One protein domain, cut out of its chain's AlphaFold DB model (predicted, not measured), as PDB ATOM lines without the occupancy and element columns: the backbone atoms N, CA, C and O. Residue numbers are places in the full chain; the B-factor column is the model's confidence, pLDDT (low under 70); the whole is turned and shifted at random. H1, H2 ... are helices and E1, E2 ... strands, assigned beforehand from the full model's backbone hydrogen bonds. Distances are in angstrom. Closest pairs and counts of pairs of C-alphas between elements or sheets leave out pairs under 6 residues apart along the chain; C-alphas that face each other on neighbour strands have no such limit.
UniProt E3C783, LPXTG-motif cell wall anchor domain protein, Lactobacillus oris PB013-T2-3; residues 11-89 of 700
ATOM      1  N   TYR A  11     186.091 240.756 268.028       70.19
ATOM      2  CA  TYR A  11     186.497 241.460 269.241       70.19
ATOM      3  C   TYR A  11     188.027 241.477 269.306       70.19
ATOM      4  O   TYR A  11     188.659 240.435 269.161       70.19
ATOM      5  N   LYS A  12     188.624 242.660 269.484       78.69
ATOM      6  CA  LYS A  12     190.078 242.819 269.597       78.69
ATOM      7  C   LYS A  12     190.440 243.164 271.031       78.69
ATOM      8  O   LYS A  12     189.953 244.171 271.543       78.69
ATOM      9  N   SER A  13     191.282 242.340 271.644       77.19
ATOM     10  CA  SER A  13     191.862 242.593 272.961       77.19
ATOM     11  C   SER A  13     193.301 243.076 272.782       77.19
ATOM     12  O   SER A  13     194.177 242.298 272.402       77.19
ATOM     13  N   ASP A  14     193.516 244.377 272.989       78.50
ATOM     14  CA  ASP A  14     194.816 245.048 272.887       78.50
ATOM     15  C   ASP A  14     195.506 245.062 274.262       78.50
ATOM     16  O   ASP A  14     195.158 245.871 275.124       78.50
ATOM     17  N   TYR A  15     196.537 244.239 274.454       75.44
ATOM     18  CA  TYR A  15     197.389 244.291 275.644       75.44
ATOM     19  C   TYR A  15     198.636 245.107 275.298       75.44
ATOM     20  O   TYR A  15     199.602 244.594 274.730       75.44
ATOM     21  N   LYS A  16     198.583 246.414 275.579       76.38
ATOM     22  CA  LYS A  16     199.656 247.372 275.271       76.38
ATOM     23  C   LYS A  16     200.542 247.613 276.484       76.38
ATOM     24  O   LYS A  16     200.039 247.762 277.594       76.38
ATOM     25  N   GLY A  17     201.854 247.664 276.271       68.00
ATOM     26  CA  GLY A  17     202.834 247.920 277.327       68.00
ATOM     27  C   GLY A  17     202.828 246.878 278.452       68.00
ATOM     28  O   GLY A  17     203.182 247.210 279.581       68.00
ATOM     29  N   THR A  18     202.382 245.647 278.179       72.69
ATOM     30  CA  THR A  18     202.195 244.629 279.221       72.69
ATOM     31  C   THR A  18     203.544 244.097 279.676       72.69
ATOM     32  O   THR A  18     204.291 243.530 278.879       72.69
ATOM     33  N   VAL A  19     203.861 244.313 280.953       74.12
ATOM     34  CA  VAL A  19     205.127 243.905 281.569       74.12
ATOM     35  C   VAL A  19     205.153 242.386 281.732       74.12
ATOM     36  O   VAL A  19     204.261 241.807 282.352       74.12
ATOM     37  N   VAL A  20     206.185 241.750 281.185       76.25
ATOM     38  CA  VAL A  20     206.426 240.304 281.250       76.25
ATOM     39  C   VAL A  20     207.897 240.008 281.544       76.25
ATOM     40  O   VAL A  20     208.790 240.770 281.171       76.25
ATOM     41  N   TYR A  21     208.154 238.874 282.196       80.25
ATOM     42  CA  TYR A  21     209.483 238.472 282.662       80.25
ATOM     43  C   TYR A  21     209.947 237.210 281.910       80.25
ATOM     44  O   TYR A  21     209.209 236.221 281.908       80.25
ATOM     45  N   PRO A  22     211.138 237.192 281.274       77.75
ATOM     46  CA  PRO A  22     211.626 236.031 280.529       77.75
ATOM     47  C   PRO A  22     211.728 234.764 281.380       77.75
ATOM     48  O   PRO A  22     212.333 234.759 282.449       77.75
ATOM     49  N   GLY A  23     211.170 233.662 280.878       73.06
ATOM     50  CA  GLY A  23     211.124 232.375 281.568       73.06
ATOM     51  C   GLY A  23     210.145 232.302 282.746       73.06
ATOM     52  O   GLY A  23     210.122 231.272 283.413       73.06
ATOM     53  N   ALA A  24     209.354 233.346 283.009       77.75
ATOM     54  CA  ALA A  24     208.291 233.309 284.008       77.75
ATOM     55  C   ALA A  24     206.950 232.906 283.380       77.75
ATOM     56  O   ALA A  24     206.606 233.343 282.277       77.75
ATOM     57  N   THR A  25     206.173 232.121 284.122       77.00
ATOM     58  CA  THR A  25     204.760 231.865 283.832       77.00
ATOM     59  C   THR A  25     203.949 233.124 284.118       77.00
ATOM     60  O   THR A  25     204.000 233.675 285.219       77.00
ATOM     61  N   THR A  26     203.181 233.589 283.138       72.31
ATOM     62  CA  THR A  26     202.194 234.652 283.346       72.31
ATOM     63  C   THR A  26     200.921 234.064 283.955       72.31
ATOM     64  O   THR A  26     200.512 232.961 283.603       72.31
ATOM     65  N   GLY A  27     200.239 234.815 284.824       66.38
ATOM     66  CA  GLY A  27     198.948 234.392 285.385       66.38
ATOM     67  C   GLY A  27     197.782 234.378 284.383       66.38
ATOM     68  O   GLY A  27     196.655 234.109 284.788       66.38
ATOM     69  N   GLN A  28     198.016 234.695 283.102       67.50
ATOM     70  CA  GLN A  28     196.995 234.685 282.056       67.50
ATOM     71  C   GLN A  28     197.158 233.455 281.153       67.50
ATOM     72  O   GLN A  28     198.186 233.263 280.504       67.50
ATOM     73  N   ASN A  29     196.108 232.637 281.072       72.50
ATOM     74  CA  ASN A  29     195.991 231.587 280.065       72.50
ATOM     75  C   ASN A  29     195.425 232.224 278.782       72.50
ATOM     76  O   ASN A  29     194.215 232.320 278.598       72.50
ATOM     77  N   PHE A  30     196.307 232.725 277.911       73.50
ATOM     78  CA  PHE A  30     195.904 233.410 276.673       73.50
ATOM     79  C   PHE A  30     195.278 232.481 275.615       73.50
ATOM     80  O   PHE A  30     194.656 232.977 274.677       73.50
ATOM     81  N   LYS A  31     195.442 231.154 275.743       74.31
ATOM     82  CA  LYS A  31     194.830 230.152 274.851       74.31
ATOM     83  C   LYS A  31     193.502 229.598 275.390       74.31
ATOM     84  O   LYS A  31     192.860 228.811 274.702       74.31
ATOM     85  N   ALA A  32     193.070 230.031 276.575       76.50
ATOM     86  CA  ALA A  32     191.795 229.664 277.173       76.50
ATOM     87  C   ALA A  32     190.608 229.996 276.242       76.50
ATOM     88  O   ALA A  32     190.528 231.122 275.736       76.50
ATOM     89  N   PRO A  33     189.648 229.070 276.058       82.19
ATOM     90  CA  PRO A  33     188.374 229.372 275.424       82.19
ATOM     91  C   PRO A  33     187.625 230.471 276.185       82.19
ATOM     92  O   PRO A  33     187.617 230.512 277.415       82.19
ATOM     93  N   VAL A  34     186.944 231.347 275.447       84.19
ATOM     94  CA  VAL A  34     186.078 232.391 276.010       84.19
ATOM     95  C   VAL A  34     184.653 232.094 275.557       84.19
ATOM     96  O   VAL A  34     184.413 231.961 274.360       84.19
ATOM     97  N   ALA A  35     183.705 231.980 276.491       85.38
ATOM     98  CA  ALA A  35     182.317 231.633 276.176       85.38
ATOM     99  C   ALA A  35     181.718 232.566 275.105       85.38
ATOM    100  O   ALA A  35     181.719 233.788 275.263       85.38
ATOM    101  N   GLY A  36     181.229 231.988 274.006       87.81
ATOM    102  CA  GLY A  36     180.708 232.708 272.843       87.81
ATOM    103  C   GLY A  36     181.747 233.102 271.784       87.81
ATOM    104  O   GLY A  36     181.355 233.674 270.765       87.81
ATOM    105  N   TYR A  37     183.040 232.798 271.965       88.31
ATOM    106  CA  TYR A  37     184.118 233.240 271.074       88.31
ATOM    107  C   TYR A  37     185.157 232.152 270.758       88.31
ATOM    108  O   TYR A  37     185.451 231.282 271.573       88.31
ATOM    109  N   GLN A  38     185.782 232.275 269.586       90.00
ATOM    110  CA  GLN A  38     186.963 231.518 269.167       90.00
ATOM    111  C   GLN A  38     188.141 232.475 268.944       90.00
ATOM    112  O   GLN A  38     187.992 233.497 268.270       90.00
ATOM    113  N   LEU A  39     189.322 232.143 269.476       87.50
ATOM    114  CA  LEU A  39     190.562 232.873 269.192       87.50
ATOM    115  C   LEU A  39     191.008 232.587 267.747       87.50
ATOM    116  O   LEU A  39     191.190 231.432 267.370       87.50
ATOM    117  N   LEU A  40     191.163 233.636 266.935       86.12
ATOM    118  CA  LEU A  40     191.423 233.529 265.491       86.12
ATOM    119  C   LEU A  40     192.905 233.607 265.110       86.12
ATOM    120  O   LEU A  40     193.244 233.262 263.983       86.12
ATOM    121  N   ASN A  41     193.757 234.106 266.007       87.50
ATOM    122  CA  ASN A  41     195.185 234.333 265.770       87.50
ATOM    123  C   ASN A  41     196.082 233.798 266.914       87.50
ATOM    124  O   ASN A  41     196.878 234.557 267.487       87.50
ATOM    125  N   PRO A  42     195.940 232.516 267.315       84.88
ATOM    126  CA  PRO A  42     196.722 231.932 268.407       84.88
ATOM    127  C   PRO A  42     198.239 231.956 268.148       84.88
ATOM    128  O   PRO A  42     199.011 232.005 269.102       84.88
ATOM    129  N   GLU A  43     198.675 231.985 266.888       84.56
ATOM    130  CA  GLU A  43     200.083 232.002 266.478       84.56
ATOM    131  C   GLU A  43     200.837 233.281 266.882       84.56
ATOM    132  O   GLU A  43     202.060 233.254 267.020       84.56
ATOM    133  N   ILE A  44     200.138 234.400 267.133       84.50
ATOM    134  CA  ILE A  44     200.777 235.609 267.687       84.50
ATOM    135  C   ILE A  44     201.321 235.336 269.094       84.50
ATOM    136  O   ILE A  44     202.359 235.881 269.471       84.50
ATOM    137  N   LEU A  45     200.668 234.463 269.864       85.19
ATOM    138  CA  LEU A  45     201.140 234.094 271.195       85.19
ATOM    139  C   LEU A  45     202.443 233.294 271.127       85.19
ATOM    140  O   LEU A  45     203.345 233.535 271.926       85.19
ATOM    141  N   ASP A  46     202.581 232.415 270.133       83.19
ATOM    142  CA  ASP A  46     203.762 231.563 269.961       83.19
ATOM    143  C   ASP A  46     205.034 232.363 269.609       83.19
ATOM    144  O   ASP A  46     206.143 231.838 269.723       83.19
ATOM    145  N   GLN A  47     204.913 233.644 269.239       83.12
ATOM    146  CA  GLN A  47     206.055 234.553 269.059       83.12
ATOM    147  C   GLN A  47     206.720 234.933 270.392       83.12
ATOM    148  O   GLN A  47     207.936 235.106 270.449       83.12
ATOM    149  N   TYR A  48     205.929 235.054 271.462       80.75
ATOM    150  CA  TYR A  48     206.371 235.562 272.767       80.75
ATOM    151  C   TYR A  48     206.394 234.487 273.854       80.75
ATOM    152  O   TYR A  48     207.124 234.626 274.836       80.75
ATOM    153  N   PHE A  49     205.609 233.424 273.688       85.38
ATOM    154  CA  PHE A  49     205.328 232.451 274.732       85.38
ATOM    155  C   PHE A  49     205.548 231.011 274.265       85.38
ATOM    156  O   PHE A  49     205.206 230.633 273.144       85.38
ATOM    157  N   ASP A  50     206.120 230.209 275.156       84.25
ATOM    158  CA  ASP A  50     205.854 228.777 275.247       84.25
ATOM    159  C   ASP A  50     204.613 228.577 276.128       84.25
ATOM    160  O   ASP A  50     204.181 229.492 276.831       84.25
ATOM    161  N   PHE A  51     204.030 227.384 276.108       79.94
ATOM    162  CA  PHE A  51     202.845 227.061 276.900       79.94
ATOM    163  C   PHE A  51     203.099 225.808 277.730       79.94
ATOM    164  O   PHE A  51     203.674 224.842 277.224       79.94
ATOM    165  N   ASP A  52     202.696 225.831 279.000       74.25
ATOM    166  CA  ASP A  52     202.698 224.624 279.824       74.25
ATOM    167  C   ASP A  52     201.533 223.687 279.453       74.25
ATOM    168  O   ASP A  52     200.671 224.013 278.630       74.25
ATOM    169  N   ALA A  53     201.499 222.502 280.065       67.75
ATOM    170  CA  ALA A  53     200.449 221.511 279.821       67.75
ATOM    171  C   ALA A  53     199.034 221.979 280.229       67.75
ATOM    172  O   ALA A  53     198.062 221.340 279.839       67.75
ATOM    173  N   ASN A  54     198.922 223.084 280.979       66.12
ATOM    174  CA  ASN A  54     197.676 223.694 281.447       66.12
ATOM    175  C   ASN A  54     197.350 225.004 280.690       66.12
ATOM    176  O   ASN A  54     196.592 225.845 281.180       66.12
ATOM    177  N   GLY A  55     197.997 225.246 279.542       67.81
ATOM    178  CA  GLY A  55     197.774 226.434 278.717       67.81
ATOM    179  C   GLY A  55     198.277 227.759 279.309       67.81
ATOM    180  O   GLY A  55     198.000 228.817 278.734       67.81
ATOM    181  N   TYR A  56     199.038 227.764 280.409       75.94
ATOM    182  CA  TYR A  56     199.640 229.002 280.909       75.94
ATOM    183  C   TYR A  56     200.817 229.427 280.038       75.94
ATOM    184  O   TYR A  56     201.711 228.641 279.720       75.94
ATOM    185  N   ALA A  57     200.830 230.709 279.681       79.81
ATOM    186  CA  ALA A  57     201.869 231.290 278.852       79.81
ATOM    187  C   ALA A  57     203.153 231.527 279.667       79.81
ATOM    188  O   ALA A  57     203.144 232.275 280.650       79.81
ATOM    189  N   ILE A  58     204.260 230.921 279.238       82.88
ATOM    190  CA  ILE A  58     205.616 231.091 279.774       82.88
ATOM    191  C   ILE A  58     206.417 231.922 278.773       82.88
ATOM    192  O   ILE A  58     206.548 231.539 277.615       82.88
ATOM    193  N   MET A  59     206.964 233.067 279.181       80.62
ATOM    194  CA  MET A  59     207.641 233.967 278.236       80.62
ATOM    195  C   MET A  59     208.963 233.366 277.726       80.62
ATOM    196  O   MET A  59     209.819 232.964 278.520       80.62
ATOM    197  N   LYS A  60     209.142 233.306 276.402       81.69
ATOM    198  CA  LYS A  60     210.294 232.667 275.745       81.69
ATOM    199  C   LYS A  60     211.612 233.342 276.115       81.69
ATOM    200  O   LYS A  60     211.794 234.548 275.950       81.69
ATOM    201  N   LYS A  61     212.589 232.550 276.568       74.06
ATOM    202  CA  LYS A  61     213.938 233.055 276.864       74.06
ATOM    203  C   LYS A  61     214.593 233.590 275.585       74.06
ATOM    204  O   LYS A  61     214.695 232.875 274.596       74.06
ATOM    205  N   GLY A  62     215.071 234.834 275.634       66.31
ATOM    206  CA  GLY A  62     215.764 235.491 274.519       66.31
ATOM    207  C   GLY A  62     214.881 236.331 273.589       66.31
ATOM    208  O   GLY A  62     215.425 237.005 272.718       66.31
ATOM    209  N   VAL A  63     213.555 236.364 273.781       66.69
ATOM    210  CA  VAL A  63     212.675 237.286 273.041       66.69
ATOM    211  C   VAL A  63     212.832 238.699 273.607       66.69
ATOM    212  O   VAL A  63     212.224 239.066 274.613       66.69
ATOM    213  N   LEU A  64     213.691 239.498 272.970       59.50
ATOM    214  CA  LEU A  64     213.896 240.902 273.321       59.50
ATOM    215  C   LEU A  64     212.734 241.755 272.807       59.50
ATOM    216  O   LEU A  64     212.512 241.877 271.603       59.50
ATOM    217  N   THR A  65     212.019 242.389 273.732       65.25
ATOM    218  CA  THR A  65     211.025 243.417 273.399       65.25
ATOM    219  C   THR A  65     211.705 244.777 273.181       65.25
ATOM    220  O   THR A  65     212.763 245.013 273.777       65.25
ATOM    221  N   PRO A  66     211.112 245.709 272.407       62.47
ATOM    222  CA  PRO A  66     211.678 247.049 272.206       62.47
ATOM    223  C   PRO A  66     211.910 247.846 273.502       62.47
ATOM    224  O   PRO A  66     212.786 248.701 273.546       62.47
ATOM    225  N   GLU A  67     211.154 247.546 274.563       68.06
ATOM    226  CA  GLU A  67     211.268 248.166 275.888       68.06
ATOM    227  C   GLU A  67     211.698 247.128 276.938       68.06
ATOM    228  O   GLU A  67     210.967 246.826 277.881       68.06
ATOM    229  N   THR A  68     212.886 246.549 276.754       69.62
ATOM    230  CA  THR A  68     213.496 245.639 277.736       69.62
ATOM    231  C   THR A  68     214.346 246.431 278.736       69.62
ATOM    232  O   THR A  68     215.223 247.190 278.323       69.62
ATOM    233  N   ARG A  69     214.120 246.256 280.045       73.25
ATOM    234  CA  ARG A  69     214.912 246.889 281.118       73.25
ATOM    235  C   ARG A  69     215.321 245.896 282.204       73.25
ATOM    236  O   ARG A  69     214.622 244.923 282.471       73.25
ATOM    237  N   VAL A  70     216.455 246.173 282.842       74.31
ATOM    238  CA  VAL A  70     216.925 245.450 284.031       74.31
ATOM    239  C   VAL A  70     216.441 246.208 285.266       74.31
ATOM    240  O   VAL A  70     216.650 247.416 285.371       74.31
ATOM    241  N   LEU A  71     215.766 245.511 286.174       75.06
ATOM    242  CA  LEU A  71     215.336 246.027 287.471       75.06
ATOM    243  C   LEU A  71     216.496 246.008 288.477       75.06
ATOM    244  O   LEU A  71     217.444 245.238 288.338       75.06
ATOM    245  N   GLU A  72     216.399 246.809 289.540       75.81
ATOM    246  CA  GLU A  72     217.440 246.918 290.582       75.81
ATOM    247  C   GLU A  72     217.739 245.587 291.299       75.81
ATOM    248  O   GLU A  72     218.839 245.383 291.805       75.81
ATOM    249  N   ASN A  73     216.788 244.647 291.296       77.25
ATOM    250  CA  ASN A  73     216.950 243.291 291.831       77.25
ATOM    251  C   ASN A  73     217.603 242.297 290.840       77.25
ATOM    252  O   ASN A  73     217.654 241.100 291.121       77.25
ATOM    253  N   GLY A  74     218.060 242.762 289.672       71.31
ATOM    254  CA  GLY A  74     218.675 241.945 288.624       71.31
ATOM    255  C   GLY A  74     217.695 241.189 287.717       71.31
ATOM    256  O   GLY A  74     218.138 240.527 286.778       71.31
ATOM    257  N   MET A  75     216.379 241.280 287.944       70.62
ATOM    258  CA  MET A  75     215.390 240.710 287.025       70.62
ATOM    259  C   MET A  75     215.317 241.531 285.736       70.62
ATOM    260  O   MET A  75     215.344 242.760 285.763       70.62
ATOM    261  N   VAL A  76     215.173 240.854 284.599       70.19
ATOM    262  CA  VAL A  76     214.886 241.503 283.314       70.19
ATOM    263  C   VAL A  76     213.379 241.499 283.096       70.19
ATOM    264  O   VAL A  76     212.746 240.453 283.227       70.19
ATOM    265  N   GLU A  77     212.811 242.640 282.725       76.00
ATOM    266  CA  GLU A  77     211.435 242.732 282.240       76.00
ATOM    267  C   GLU A  77     211.396 243.326 280.832       76.00
ATOM    268  O   GLU A  77     212.221 244.164 280.465       76.00
ATOM    269  N   GLY A  78     210.431 242.879 280.036       72.31
ATOM    270  CA  GLY A  78     210.113 243.440 278.730       72.31
ATOM    271  C   GLY A  78     208.651 243.856 278.667       72.31
ATOM    272  O   GLY A  78     207.814 243.294 279.378       72.31
ATOM    273  N   LYS A  79     208.322 244.816 277.802       75.06
ATOM    274  CA  LYS A  79     206.926 245.140 277.490       75.06
ATOM    275  C   LYS A  79     206.526 244.575 276.142       75.06
ATOM    276  O   LYS A  79     207.084 244.951 275.112       75.06
ATOM    277  N   ILE A  80     205.503 243.733 276.142       75.69
ATOM    278  CA  ILE A  80     204.874 243.253 274.911       75.69
ATOM    279  C   ILE A  80     203.680 244.129 274.529       75.69
ATOM    280  O   ILE A  80     202.979 244.684 275.380       75.69
ATOM    281  N   ASN A  81     203.461 244.231 273.219       78.56
ATOM    282  CA  ASN A  81     202.247 244.758 272.616       78.56
ATOM    283  C   ASN A  81     201.649 243.629 271.776       78.56
ATOM    284  O   ASN A  81     202.269 243.212 270.799       78.56
ATOM    285  N   LEU A  82     200.476 243.128 272.154       81.06
ATOM    286  CA  LEU A  82     199.787 242.065 271.420       81.06
ATOM    287  C   LEU A  82     198.301 242.393 271.248       81.06
ATOM    288  O   LEU A  82     197.678 242.994 272.124       81.06
ATOM    289  N   THR A  83     197.743 241.973 270.116       85.19
ATOM    290  CA  THR A  83     196.324 242.121 269.776       85.19
ATOM    291  C   THR A  83     195.756 240.733 269.504       85.19
ATOM    292  O   THR A  83     196.099 240.108 268.497       85.19
ATOM    293  N   LEU A  84     194.885 240.244 270.387       85.81
ATOM    294  CA  LEU A  84     194.148 238.996 270.170       85.81
ATOM    295  C   LEU A  84     192.826 239.294 269.465       85.81
ATOM    296  O   LEU A  84     192.072 240.165 269.898       85.81
ATOM    297  N   ASN A  85     192.558 238.573 268.379       86.44
ATOM    298  CA  ASN A  85     191.354 238.685 267.569       86.44
ATOM    299  C   ASN A  85     190.432 237.505 267.899       86.44
ATOM    300  O   ASN A  85     190.772 236.353 267.641       86.44
ATOM    301  N   TYR A  86     189.246 237.792 268.421       86.38
ATOM    302  CA  TYR A  86     188.230 236.802 268.759       86.38
ATOM    303  C   TYR A  86     187.053 236.899 267.787       86.38
ATOM    304  O   TYR A  86     186.433 237.958 267.668       86.38
ATOM    305  N   GLY A  87     186.726 235.805 267.105       87.69
ATOM    306  CA  GLY A  87     185.512 235.686 266.300       87.69
ATOM    307  C   GLY A  87     184.358 235.198 267.167       87.69
ATOM    308  O   GLY A  87     184.540 234.279 267.961       87.69
ATOM    309  N   VAL A  88     183.174 235.797 267.035       87.56
ATOM    310  CA  VAL A  88     181.978 235.295 267.734       87.56
ATOM    311  C   VAL A  88     181.571 233.956 267.125       87.56
ATOM    312  O   VAL A  88     181.476 233.841 265.901       87.56
ATOM    313  N   LEU A  89     181.312 232.961 267.971       91.25
ATOM    314  CA  LEU A  89     180.866 231.634 267.553       91.25
ATOM    315  C   LEU A  89     179.541 231.722 266.786       91.25
ATOM    316  O   LEU A  89     178.648 232.509 267.128       91.25
TER     317      LEU A  89
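This is residues 11 to 89 of the 700 residues of the protein "LPXTG-motif cell wall anchor domain protein" of Lactobacillus oris PB013-T2-3 (UniProt E3C783). A long two-stranded ribbon, E6 with E1 antiparallel beside it, makes the length of this domain, and the short strands E2 and E5 pair with the two ends of E6 on its other side. Along the ribbon, between E2 and E5, stand the short helix H1, which only grazes the sheet, and a small separate hairpin of E3 and E4, while residues 21 to 36 run from E1 to E2 with no named element. The printed part has 79 residues, with the order E1 E2 H1 E3 E4 E5 E6, and is mostly strand, though under half of its residues, 39, are in named elements. The four-stranded sheet is branched and its neighbour pairs are antiparallel. The whole is compact, with a radius of gyration of the C-alphas of 13.3 A, yet elongated, spanning 45 by 25 by 17 A.

E6, residues 76 to 88, has three neighbours in the branched sheet. E1, residues 11 to 20, lies on one side of it, antiparallel at 170 degrees, with N 13 and O 84 at 2.9 A and N 20 and O 78 at 2.9 A, both within hydrogen-bond range. On the other side of E6 lie E2, residues 37 to 39, beside residues 86 to 88, and E5, residues 68 to 70, beside residues 76 to 78. E2 is antiparallel to E6 at 134 degrees, with N 38 and O 87 at 2.9 A. E5 and E6 form a hairpin at 143 degrees, with N 69 and O 77 at 2.9 A. H1, residues 43 to 46, only grazes this sheet with its residues 43 to 45; its closest C-alphas to E6 are those of Ile 44 and Leu 82, 7.5 A apart. H1 is too short for an O i to N i+4 pair; its one O i to N i+3 pair is within range. E3, residues 49 to 51, and E4, residues 57 to 59, form a hairpin, with N 50 and O 58 at 2.8 A. E3 is apart from E1 and E6, while the closest C-alphas of E4 and E1, those of Met 59 and Val 20, are 7.1 A apart.

E1 begins at C-alpha 11 (186.497, 241.460, 269.241), bends by 72 degrees at residue 17 and measures 23.3 A. E6 measures 36.9 A, from C-alpha 76 (214.886, 241.503, 283.314) to C-alpha 88 (181.978, 235.295, 267.734). The short elements measure 6.7 A for E2, 5.1 A for H1, 6.3 A for E3, 6.4 A for E4 and 7.2 A for E5.

The two C-alphas farthest apart, those of Glu 72 and Leu 89, are 45.8 A apart. The printed part has no cut. The link from E1 to E2, 16 residues, is long. The mean pLDDT of the printed part is 77.4, and it is under 70 at residue 17, residues 27 to 28, residues 53 to 55 and residues 62 to 68 of this model.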